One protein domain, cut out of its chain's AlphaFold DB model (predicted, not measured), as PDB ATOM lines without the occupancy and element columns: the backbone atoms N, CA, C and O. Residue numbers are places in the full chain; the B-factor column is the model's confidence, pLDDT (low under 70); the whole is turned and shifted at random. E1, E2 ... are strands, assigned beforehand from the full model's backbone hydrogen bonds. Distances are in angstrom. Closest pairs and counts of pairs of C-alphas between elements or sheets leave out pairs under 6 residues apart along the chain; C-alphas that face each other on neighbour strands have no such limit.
ATOM      1  N   THR A  48     180.606 200.733  97.960       91.56
ATOM      2  CA  THR A  48     180.159 200.270  96.651       91.56
ATOM      3  C   THR A  48     179.321 199.008  96.804       91.56
ATOM      4  O   THR A  48     179.731 198.058  97.466       91.56
ATOM      5  N   PHE A  49     178.176 198.998  96.131       92.50
ATOM      6  CA  PHE A  49     177.288 197.858  95.975       92.50
ATOM      7  C   PHE A  49     177.113 197.614  94.482       92.50
ATOM      8  O   PHE A  49     176.759 198.534  93.743       92.50
ATOM      9  N   ILE A  50     177.401 196.397  94.033       95.00
ATOM     10  CA  ILE A  50     177.274 196.013  92.628       95.00
ATOM     11  C   ILE A  50     176.508 194.707  92.580       95.00
ATOM     12  O   ILE A  50     176.850 193.750  93.279       95.00
ATOM     13  N   PHE A  51     175.476 194.698  91.753       95.19
ATOM     14  CA  PHE A  51     174.608 193.559  91.560       95.19
ATOM     15  C   PHE A  51     174.562 193.209  90.088       95.19
ATOM     16  O   PHE A  51     174.402 194.100  89.258       95.19
ATOM     17  N   ASP A  52     174.648 191.926  89.779       95.44
ATOM     18  CA  ASP A  52     174.326 191.418  88.458       95.44
ATOM     19  C   ASP A  52     172.845 191.070  88.416       95.44
ATOM     20  O   ASP A  52     172.282 190.535  89.376       95.44
ATOM     21  N   PHE A  53     172.205 191.388  87.299       94.31
ATOM     22  CA  PHE A  53     170.829 191.012  87.047       94.31
ATOM     23  C   PHE A  53     170.728 190.142  85.801       94.31
ATOM     24  O   PHE A  53     171.439 190.337  84.813       94.31
ATOM     25  N   THR A  54     169.769 189.224  85.850       94.25
ATOM     26  CA  THR A  54     169.288 188.468  84.698       94.25
ATOM     27  C   THR A  54     167.776 188.628  84.633       94.25
ATOM     28  O   THR A  54     167.090 188.441  85.634       94.25
ATOM     29  N   THR A  55     167.234 188.949  83.466       92.31
ATOM     30  CA  THR A  55     165.802 189.123  83.199       92.31
ATOM     31  C   THR A  55     165.360 188.226  82.047       92.31
ATOM     32  O   THR A  55     166.186 187.683  81.313       92.31
ATOM     33  N   GLY A  56     164.052 188.013  81.914       90.06
ATOM     34  CA  GLY A  56     163.484 187.417  80.706       90.06
ATOM     35  C   GLY A  56     163.522 188.384  79.515       90.06
ATOM     36  O   GLY A  56     163.476 189.599  79.693       90.06
ATOM     37  N   SER A  57     163.544 187.844  78.293       89.44
ATOM     38  CA  SER A  57     163.559 188.617  77.033       89.44
ATOM     39  C   SER A  57     162.373 189.580  76.851       89.44
ATOM     40  O   SER A  57     162.386 190.444  75.976       89.44
ATOM     41  N   GLU A  58     161.311 189.406  77.638       92.12
ATOM     42  CA  GLU A  58     160.125 190.256  77.651       92.12
ATOM     43  C   GLU A  58     160.345 191.619  78.328       92.12
ATOM     44  O   GLU A  58     159.530 192.524  78.129       92.12
ATOM     45  N   PHE A  59     161.421 191.781  79.105       92.00
ATOM     46  CA  PHE A  59     161.777 193.037  79.762       92.00
ATOM     47  C   PHE A  59     162.838 193.776  78.949       92.00
ATOM     48  O   PHE A  59     163.882 193.226  78.620       92.00
ATOM     49  N   ASN A  60     162.570 195.040  78.637       93.06
ATOM     50  CA  ASN A  60     163.455 195.892  77.841       93.06
ATOM     51  C   ASN A  60     163.882 197.171  78.571       93.06
ATOM     52  O   ASN A  60     164.630 197.970  78.019       93.06
ATOM     53  N   GLU A  61     163.394 197.391  79.790       94.19
ATOM     54  CA  GLU A  61     163.664 198.580  80.590       94.19
ATOM     55  C   GLU A  61     163.829 198.178  82.054       94.19
ATOM     56  O   GLU A  61     163.073 197.355  82.576       94.19
ATOM     57  N   LEU A  62     164.813 198.785  82.713       94.31
ATOM     58  CA  LEU A  62     165.036 198.662  84.143       94.31
ATOM     59  C   LEU A  62     164.891 200.034  84.795       94.31
ATOM     60  O   LEU A  62     165.464 201.023  84.332       94.31
ATOM     61  N   ASP A  63     164.125 200.066  85.880       95.06
ATOM     62  CA  ASP A  63     163.860 201.246  86.691       95.06
ATOM     63  C   ASP A  63     164.417 201.006  88.102       95.06
ATOM     64  O   ASP A  63     164.051 200.029  88.759       95.06
ATOM     65  N   VAL A  64     165.343 201.859  88.537       94.56
ATOM     66  CA  VAL A  64     166.014 201.761  89.836       94.56
ATOM     67  C   VAL A  64     165.937 203.106  90.541       94.56
ATOM     68  O   VAL A  64     166.281 204.144  89.970       94.56
ATOM     69  N   TRP A  65     165.538 203.094  91.810       94.38
ATOM     70  CA  TRP A  65     165.454 204.285  92.646       94.38
ATOM     71  C   TRP A  65     166.071 204.060  94.025       94.38
ATOM     72  O   TRP A  65     166.311 202.931  94.448       94.38
ATOM     73  N   ILE A  66     166.346 205.163  94.720       90.94
ATOM     74  CA  ILE A  66     166.892 205.167  96.075       90.94
ATOM     75  C   ILE A  66     165.851 205.764  97.010       90.94
ATOM     76  O   ILE A  66     165.466 206.926  96.876       90.94
ATOM     77  N   GLU A  67     165.432 204.969  97.984       91.69
ATOM     78  CA  GLU A  67     164.553 205.410  99.058       91.69
ATOM     79  C   GLU A  67     165.374 205.853 100.265       91.69
ATOM     80  O   GLU A  67     166.293 205.159 100.705       91.69
ATOM     81  N   LYS A  68     165.016 207.006 100.829       88.25
ATOM     82  CA  LYS A  68     165.604 207.506 102.068       88.25
ATOM     83  C   LYS A  68     164.625 207.325 103.211       88.25
ATOM     84  O   LYS A  68     163.470 207.734 103.122       88.25
ATOM     85  N   TYR A  69     165.123 206.774 104.311       87.94
ATOM     86  CA  TYR A  69     164.363 206.625 105.542       87.94
ATOM     87  C   TYR A  69     165.004 207.455 106.655       87.94
ATOM     88  O   TYR A  69     166.163 207.246 107.005       87.94
ATOM     89  N   GLU A  70     164.237 208.366 107.252       85.69
ATOM     90  CA  GLU A  70     164.645 209.159 108.412       85.69
ATOM     91  C   GLU A  70     163.786 208.784 109.619       85.69
ATOM     92  O   GLU A  70     162.556 208.824 109.571       85.69
ATOM     93  N   PHE A  71     164.431 208.385 110.720       84.69
ATOM     94  CA  PHE A  71     163.746 207.956 111.948       84.69
ATOM     95  C   PHE A  71     162.676 206.870 111.698       84.69
ATOM     96  O   PHE A  71     161.602 206.877 112.305       84.69
ATOM     97  N   GLY A  72     162.960 205.948 110.770       85.44
ATOM     98  CA  GLY A  72     162.058 204.861 110.383       85.44
ATOM     99  C   GLY A  72     160.888 205.279 109.488       85.44
ATOM    100  O   GLY A  72     159.963 204.491 109.302       85.44
ATOM    101  N   LYS A  73     160.897 206.500 108.943       88.25
ATOM    102  CA  LYS A  73     159.873 207.002 108.021       88.25
ATOM    103  C   LYS A  73     160.474 207.258 106.649       88.25
ATOM    104  O   LYS A  73     161.529 207.876 106.558       88.25
ATOM    105  N   LEU A  74     159.782 206.800 105.611       90.94
ATOM    106  CA  LEU A  74     160.114 207.125 104.229       90.94
ATOM    107  C   LEU A  74     160.011 208.643 104.028       90.94
ATOM    108  O   LEU A  74     159.029 209.257 104.447       90.94
ATOM    109  N   VAL A  75     161.035 209.234 103.420       89.94
ATOM    110  CA  VAL A  75     161.005 210.611 102.920       89.94
ATOM    111  C   VAL A  75     160.251 210.606 101.585       89.94
ATOM    112  O   VAL A  75     160.486 209.726 100.764       89.94
ATOM    113  N   ASP A  76     159.326 211.552 101.390       79.50
ATOM    114  CA  ASP A  76     158.252 211.462 100.381       79.50
ATOM    115  C   ASP A  76     158.711 211.280  98.917       79.50
ATOM    116  O   ASP A  76     157.952 210.731  98.118       79.50
ATOM    117  N   GLU A  77     159.924 211.701  98.543       83.19
ATOM    118  CA  GLU A  77     160.454 211.541  97.183       83.19
ATOM    119  C   GLU A  77     161.743 210.699  97.175       83.19
ATOM    120  O   GLU A  77     162.615 210.909  98.028       83.19
ATOM    121  N   PRO A  78     161.907 209.765  96.211       82.44
ATOM    122  CA  PRO A  78     163.173 209.073  96.015       82.44
ATOM    123  C   PRO A  78     164.299 210.074  95.762       82.44
ATOM    124  O   PRO A  78     164.191 210.951  94.907       82.44
ATOM    125  N   ILE A  79     165.417 209.904  96.463       87.38
ATOM    126  CA  ILE A  79     166.575 210.805  96.343       87.38
ATOM    127  C   ILE A  79     167.404 210.529  95.082       87.38
ATOM    128  O   ILE A  79     168.356 211.242  94.777       87.38
ATOM    129  N   GLY A  80     167.055 209.471  94.353       86.19
ATOM    130  CA  GLY A  80     167.699 209.054  93.124       86.19
ATOM    131  C   GLY A  80     166.787 208.171  92.305       86.19
ATOM    132  O   GLY A  80     166.093 207.326  92.860       86.19
ATOM    133  N   HIS A  81     166.814 208.355  90.991       91.75
ATOM    134  CA  HIS A  81     166.041 207.566  90.044       91.75
ATOM    135  C   HIS A  81     166.811 207.458  88.734       91.75
ATOM    136  O   HIS A  81     167.360 208.447  88.239       91.75
ATOM    137  N   ILE A  82     166.868 206.254  88.182       93.62
ATOM    138  CA  ILE A  82     167.344 206.015  86.834       93.62
ATOM    139  C   ILE A  82     166.474 204.972  86.154       93.62
ATOM    140  O   ILE A  82     166.114 203.951  86.729       93.62
ATOM    141  N   ARG A  83     166.179 205.243  84.890       94.25
ATOM    142  CA  ARG A  83     165.464 204.348  83.999       94.25
ATOM    143  C   ARG A  83     166.275 204.197  82.727       94.25
ATOM    144  O   ARG A  83     166.755 205.192  82.181       94.25
ATOM    145  N   THR A  84     166.517 202.970  82.294       93.62
ATOM    146  CA  THR A  84     167.396 202.700  81.151       93.62
ATOM    147  C   THR A  84     166.957 201.436  80.432       93.62
ATOM    148  O   THR A  84     166.517 200.479  81.066       93.62
ATOM    149  N   GLU A  85     167.086 201.443  79.105       94.06
ATOM    150  CA  GLU A  85     166.876 200.255  78.284       94.06
ATOM    151  C   GLU A  85     167.927 199.188  78.609       94.06
ATOM    152  O   GLU A  85     169.119 199.498  78.723       94.06
ATOM    153  N   ILE A  86     167.479 197.943  78.742       94.38
ATOM    154  CA  ILE A  86     168.315 196.792  79.084       94.38
ATOM    155  C   ILE A  86     168.088 195.633  78.116       94.38
ATOM    156  O   ILE A  86     167.036 195.513  77.490       94.38
ATOM    157  N   GLU A  87     169.088 194.768  78.032       93.19
ATOM    158  CA  GLU A  87     168.946 193.401  77.543       93.19
ATOM    159  C   GLU A  87     168.771 192.434  78.729       93.19
ATOM    160  O   GLU A  87     168.677 192.840  79.889       93.19
ATOM    161  N   GLU A  88     168.769 191.131  78.448       92.62
ATOM    162  CA  GLU A  88     168.547 190.081  79.446       92.62
ATOM    163  C   GLU A  88     169.538 190.135  80.614       92.62
ATOM    164  O   GLU A  88     169.176 189.773  81.726       92.62
ATOM    165  N   ASN A  89     170.775 190.593  80.394       93.56
ATOM    166  CA  ASN A  89     171.820 190.596  81.415       93.56
ATOM    167  C   ASN A  89     172.473 191.968  81.563       93.56
ATOM    168  O   ASN A  89     172.661 192.714  80.594       93.56
ATOM    169  N   GLY A  90     172.885 192.277  82.782       94.69
ATOM    170  CA  GLY A  90     173.616 193.496  83.078       94.69
ATOM    171  C   GLY A  90     173.957 193.614  84.550       94.69
ATOM    172  O   GLY A  90     173.800 192.665  85.314       94.69
ATOM    173  N   SER A  91     174.397 194.804  84.942       96.12
ATOM    174  CA  SER A  91     174.749 195.114  86.320       96.12
ATOM    175  C   SER A  91     174.146 196.446  86.759       96.12
ATOM    176  O   SER A  91     174.085 197.413  85.994       96.12
ATOM    177  N   ILE A  92     173.733 196.498  88.019       96.12
ATOM    178  CA  ILE A  92     173.346 197.705  88.748       96.12
ATOM    179  C   ILE A  92     174.501 198.042  89.684       96.12
ATOM    180  O   ILE A  92     175.007 197.165  90.381       96.12
ATOM    181  N   PHE A  93     174.906 199.305  89.743       93.62
ATOM    182  CA  PHE A  93     175.884 199.755  90.727       93.62
ATOM    183  C   PHE A  93     175.391 200.978  91.485       93.62
ATOM    184  O   PHE A  93     174.816 201.908  90.916       93.62
ATOM    185  N   PHE A  94     175.664 200.976  92.783       93.31
ATOM    186  CA  PHE A  94     175.438 202.084  93.689       93.31
ATOM    187  C   PHE A  94     176.729 202.363  94.453       93.31
ATOM    188  O   PHE A  94     177.289 201.469  95.087       93.31
ATOM    189  N   THR A  95     177.218 203.598  94.392       92.25
ATOM    190  CA  THR A  95     178.431 204.004  95.113       92.25
ATOM    191  C   THR A  95     178.182 205.257  95.923       92.25
ATOM    192  O   THR A  95     177.445 206.144  95.483       92.25
ATOM    193  N   THR A  96     178.857 205.376  97.061       89.00
ATOM    194  CA  THR A  96     178.762 206.555  97.926       89.00
ATOM    195  C   THR A  96     180.133 207.145  98.193       89.00
ATOM    196  O   THR A  96     181.059 206.399  98.520       89.00
ATOM    197  N   ASN A  97     180.218 208.471  98.163       86.50
ATOM    198  CA  ASN A  97     181.347 209.232  98.682       86.50
ATOM    199  C   ASN A  97     180.797 210.233  99.696       86.50
ATOM    200  O   ASN A  97     179.962 211.075  99.358       86.50
ATOM    201  N   GLN A  98     181.247 210.151 100.938       72.75
ATOM    202  CA  GLN A  98     180.936 211.156 101.937       72.75
ATOM    203  C   GLN A  98     181.734 212.421 101.618       72.75
ATOM    204  O   GLN A  98     182.926 212.378 101.304       72.75
ATOM    205  N   SER A  99     181.067 213.571 101.680       66.56
ATOM    206  CA  SER A  99     181.781 214.842 101.764       66.56
ATOM    207  C   SER A  99     182.489 214.952 103.119       66.56
ATOM    208  O   SER A  99     182.356 214.092 103.993       66.56
ATOM    209  N   SER A 100     183.262 216.022 103.308       60.59
ATOM    210  CA  SER A 100     183.868 216.323 104.604       60.59
ATOM    211  C   SER A 100     182.855 216.230 105.751       60.59
ATOM    212  O   SER A 100     181.699 216.619 105.598       60.59
ATOM    213  N   VAL A 101     183.324 215.804 106.928       60.53
ATOM    214  CA  VAL A 101     182.525 215.671 108.166       60.53
ATOM    215  C   VAL A 101     181.720 216.941 108.497       60.53
ATOM    216  O   VAL A 101     180.678 216.866 109.135       60.53
ATOM    217  N   GLU A 102     182.174 218.110 108.043       62.41
ATOM    218  CA  GLU A 102     181.524 219.397 108.300       62.41
ATOM    219  C   GLU A 102     180.251 219.642 107.473       62.41
ATOM    220  O   GLU A 102     179.376 220.384 107.918       62.41
ATOM    221  N   SER A 103     180.121 219.042 106.286       64.69
ATOM    222  CA  SER A 103     179.030 219.344 105.346       64.69
ATOM    223  C   SER A 103     177.828 218.406 105.460       64.69
ATOM    224  O   SER A 103     176.756 218.770 104.983       64.69
ATOM    225  N   ASN A 104     177.965 217.226 106.083       74.50
ATOM    226  CA  ASN A 104     176.931 216.170 106.149       74.50
ATOM    227  C   ASN A 104     176.328 215.772 104.781       74.50
ATOM    228  O   ASN A 104     175.308 215.087 104.718       74.50
ATOM    229  N   GLU A 105     176.937 216.209 103.682       84.00
ATOM    230  CA  GLU A 105     176.494 215.919 102.328       84.00
ATOM    231  C   GLU A 105     177.101 214.583 101.898       84.00
ATOM    232  O   GLU A 105     178.295 214.332 102.074       84.00
ATOM    233  N   ALA A 106     176.286 213.704 101.344       85.44
ATOM    234  CA  ALA A 106     176.743 212.472 100.735       85.44
ATOM    235  C   ALA A 106     176.490 212.550  99.233       85.44
ATOM    236  O   ALA A 106     175.413 212.949  98.794       85.44
ATOM    237  N   PHE A 107     177.499 212.172  98.457       89.81
ATOM    238  CA  PHE A 107     177.396 212.025  97.016       89.81
ATOM    239  C   PHE A 107     177.124 210.568  96.685       89.81
ATOM    240  O   PHE A 107     177.849 209.672  97.122       89.81
ATOM    241  N   PHE A 108     176.111 210.344  95.864       90.25
ATOM    242  CA  PHE A 108     175.709 209.029  95.406       90.25
ATOM    243  C   PHE A 108     175.865 208.940  93.899       90.25
ATOM    244  O   PHE A 108     175.643 209.907  93.165       90.25
ATOM    245  N   ARG A 109     176.213 207.751  93.424       93.00
ATOM    246  CA  ARG A 109     176.094 207.399  92.015       93.00
ATOM    247  C   ARG A 109     175.261 206.148  91.905       93.00
ATOM    248  O   ARG A 109     175.529 205.178  92.604       93.00
ATOM    249  N   LEU A 110     174.287 206.195  91.015       94.81
ATOM    250  CA  LEU A 110     173.474 205.058  90.630       94.81
ATOM    251  C   LEU A 110     173.694 204.810  89.146       94.81
ATOM    252  O   LEU A 110     173.704 205.760  88.362       94.81
ATOM    253  N   GLY A 111     173.860 203.561  88.742       95.00
ATOM    254  CA  GLY A 111     173.958 203.245  87.330       95.00
ATOM    255  C   GLY A 111     173.522 201.841  86.982       95.00
ATOM    256  O   GLY A 111     173.485 200.945  87.822       95.00
ATOM    257  N   ILE A 112     173.175 201.698  85.710       96.75
ATOM    258  CA  ILE A 112     172.740 200.469  85.063       96.75
ATOM    259  C   ILE A 112     173.632 200.298  83.840       96.75
ATOM    260  O   ILE A 112     173.746 201.213  83.025       96.75
ATOM    261  N   SER A 113     174.257 199.135  83.699       95.50
ATOM    262  CA  SER A 113     174.982 198.751  82.492       95.50
ATOM    263  C   SER A 113     174.398 197.454  81.960       95.50
ATOM    264  O   SER A 113     174.279 196.486  82.701       95.50
ATOM    265  N   SER A 114     174.013 197.426  80.690       94.12
ATOM    266  CA  SER A 114     173.463 196.236  80.048       94.12
ATOM    267  C   SER A 114     173.864 196.226  78.583       94.12
ATOM    268  O   SER A 114     173.454 197.096  77.822       94.12
ATOM    269  N   ASN A 115     174.748 195.289  78.242       82.88
ATOM    270  CA  ASN A 115     175.224 194.933  76.904       82.88
ATOM    271  C   ASN A 115     175.085 196.025  75.809       82.88
ATOM    272  O   ASN A 115     174.365 195.876  74.830       82.88
ATOM    273  N   GLY A 116     175.806 197.143  75.969       75.75
ATOM    274  CA  GLY A 116     175.844 198.252  74.996       75.75
ATOM    275  C   GLY A 116     175.047 199.500  75.394       75.75
ATOM    276  O   GLY A 116     175.309 200.578  74.865       75.75
ATOM    277  N   SER A 117     174.157 199.381  76.376       84.81
ATOM    278  CA  SER A 117     173.478 200.483  77.053       84.81
ATOM    279  C   SER A 117     174.130 200.751  78.411       84.81
ATOM    280  O   SER A 117     174.539 199.838  79.134       84.81
ATOM    281  N   THR A 118     174.286 202.021  78.770       92.62
ATOM    282  CA  THR A 118     174.703 202.413  80.119       92.62
ATOM    283  C   THR A 118     174.025 203.714  80.500       92.62
ATOM    284  O   THR A 118     174.213 204.741  79.848       92.62
ATOM    285  N   GLY A 119     173.265 203.663  81.585       92.56
ATOM    286  CA  GLY A 119     172.698 204.822  82.248       92.56
ATOM    287  C   GLY A 119     173.431 205.075  83.557       92.56
ATOM    288  O   GLY A 119     173.763 204.140  84.284       92.56
ATOM    289  N   SER A 120     173.655 206.343  83.899       93.38
ATOM    290  CA  SER A 120     174.068 206.706  85.256       93.38
ATOM    291  C   SER A 120     173.461 208.031  85.701       93.38
ATOM    292  O   SER A 120     173.173 208.897  84.875       93.38
ATOM    293  N   SER A 121     173.281 208.174  87.009       92.12
ATOM    294  CA  SER A 121     172.831 209.390  87.673       92.12
ATOM    295  C   SER A 121     173.754 209.691  88.854       92.12
ATOM    296  O   SER A 121     174.189 208.781  89.566       92.12
ATOM    297  N   ALA A 122     174.083 210.967  89.034       91.44
ATOM    298  CA  ALA A 122     174.864 211.463  90.160       91.44
ATOM    299  C   ALA A 122     173.972 212.368  91.004       91.44
ATOM    300  O   ALA A 122     173.283 213.237  90.474       91.44
ATOM    301  N   LEU A 123     173.986 212.137  92.309       88.69
ATOM    302  CA  LEU A 123     173.031 212.703  93.250       88.69
ATOM    303  C   LEU A 123     173.802 213.190  94.474       88.69
ATOM    304  O   LEU A 123     174.850 212.629  94.805       88.69
ATOM    305  N   SER A 124     173.280 214.191  95.168       88.56
ATOM    306  CA  SER A 124     173.724 214.497  96.522       88.56
ATOM    307  C   SER A 124     172.532 214.719  97.433       88.56
ATOM    308  O   SER A 124     171.483 215.192  96.996       88.56
ATOM    309  N   ASP A 125     172.686 214.326  98.690       87.38
ATOM    310  CA  ASP A 125     171.697 214.585  99.729       87.38
ATOM    311  C   ASP A 125     172.390 214.791 101.081       87.38
ATOM    312  O   ASP A 125     173.510 214.330 101.314       87.38
ATOM    313  N   ILE A 126     171.712 215.492 101.982       83.50
ATOM    314  CA  ILE A 126     172.148 215.695 103.357       83.50
ATOM    315  C   ILE A 126     171.755 214.461 104.167       83.50
ATOM    316  O   ILE A 126     170.572 214.179 104.388       83.50
ATOM    317  N   ILE A 127     172.752 213.738 104.666       76.81
ATOM    318  CA  ILE A 127     172.552 212.666 105.636       76.81
ATOM    319  C   ILE A 127     172.540 213.315 107.021       76.81
ATOM    320  O   ILE A 127     173.562 213.781 107.523       76.81
ATOM    321  N   SER A 128     171.359 213.395 107.633       69.12
ATOM    322  CA  SER A 128     171.213 213.986 108.962       69.12
ATOM    323  C   SER A 128     172.020 213.203 110.000       69.12
ATOM    324  O   SER A 128     171.760 212.029 110.243       69.12
ATOM    325  N   ASN A 129     172.939 213.895 110.674       65.69
ATOM    326  CA  ASN A 129     173.638 213.403 111.864       65.69
ATOM    327  C   ASN A 129     172.931 213.804 113.171       65.69
ATOM    328  O   ASN A 129     173.496 213.730 114.262       65.69
TER     329      ASN A 129
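This is residues 48 to 129 of the 143 residues of an uncharacterized protein of Alkalihalobacillus pseudofirmus (strain ATCC BAA-2126 / JCM 17055 / OF4) (UniProt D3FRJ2). This is an elongated, uneven sandwich: a twisted sheet of four long strands, E1 E4 E5 E6, with the two-stranded hairpin E2 and E3 over one face. The strands of both sheets run roughly along the long axis, and the hairpin lies mainly over E5 and E6. The printed part has 82 residues with six named strands, E1 to E6 in chain order, and no named helix; the class is all strand, and both sheets are antiparallel. It is only just loose, close to compact, with a radius of gyration of the C-alphas of 14.5 A and spans of 46 by 25 by 15 A.

E1, residues 48 to 54, begins at C-alpha (180.159, 200.270, 96.651) and measures 20.0 A. E2, residues 61 to 66, and E3, residues 80 to 85, measure 17.1 A and 17.3 A. E4, residues 89 to 98, measures 30.4 A, E5, residues 105 to 114, 29.9 A, and E6, residues 117 to 126, 30.4 A, ending at C-alpha (172.148, 215.695, 103.357).

Edge strand E1 is antiparallel to E4, with N 51 and O 92 at 2.9 A. E4, E5 and E6 form a meander, each strand the antiparallel neighbour of the one before: N 93 and O 111 are 2.9 A apart, N 108 and O 123 2.8 A. In the other sheet, N 64 of E2 and O 82 of E3 are 2.9 A apart. Between the sheets, the closest C-alphas of E3 and E6 are Thr 84 and Gly 119, 5.8 A. E1 and E3 are apart.

The farthest C-alphas, Ser 57 and Glu 102, are 47.4 A apart. The printed part has no cut. The long link, residues 67 to 79, joins E2 to E3. Residues 99 to 103 and 128 to 129 have pLDDT under 70.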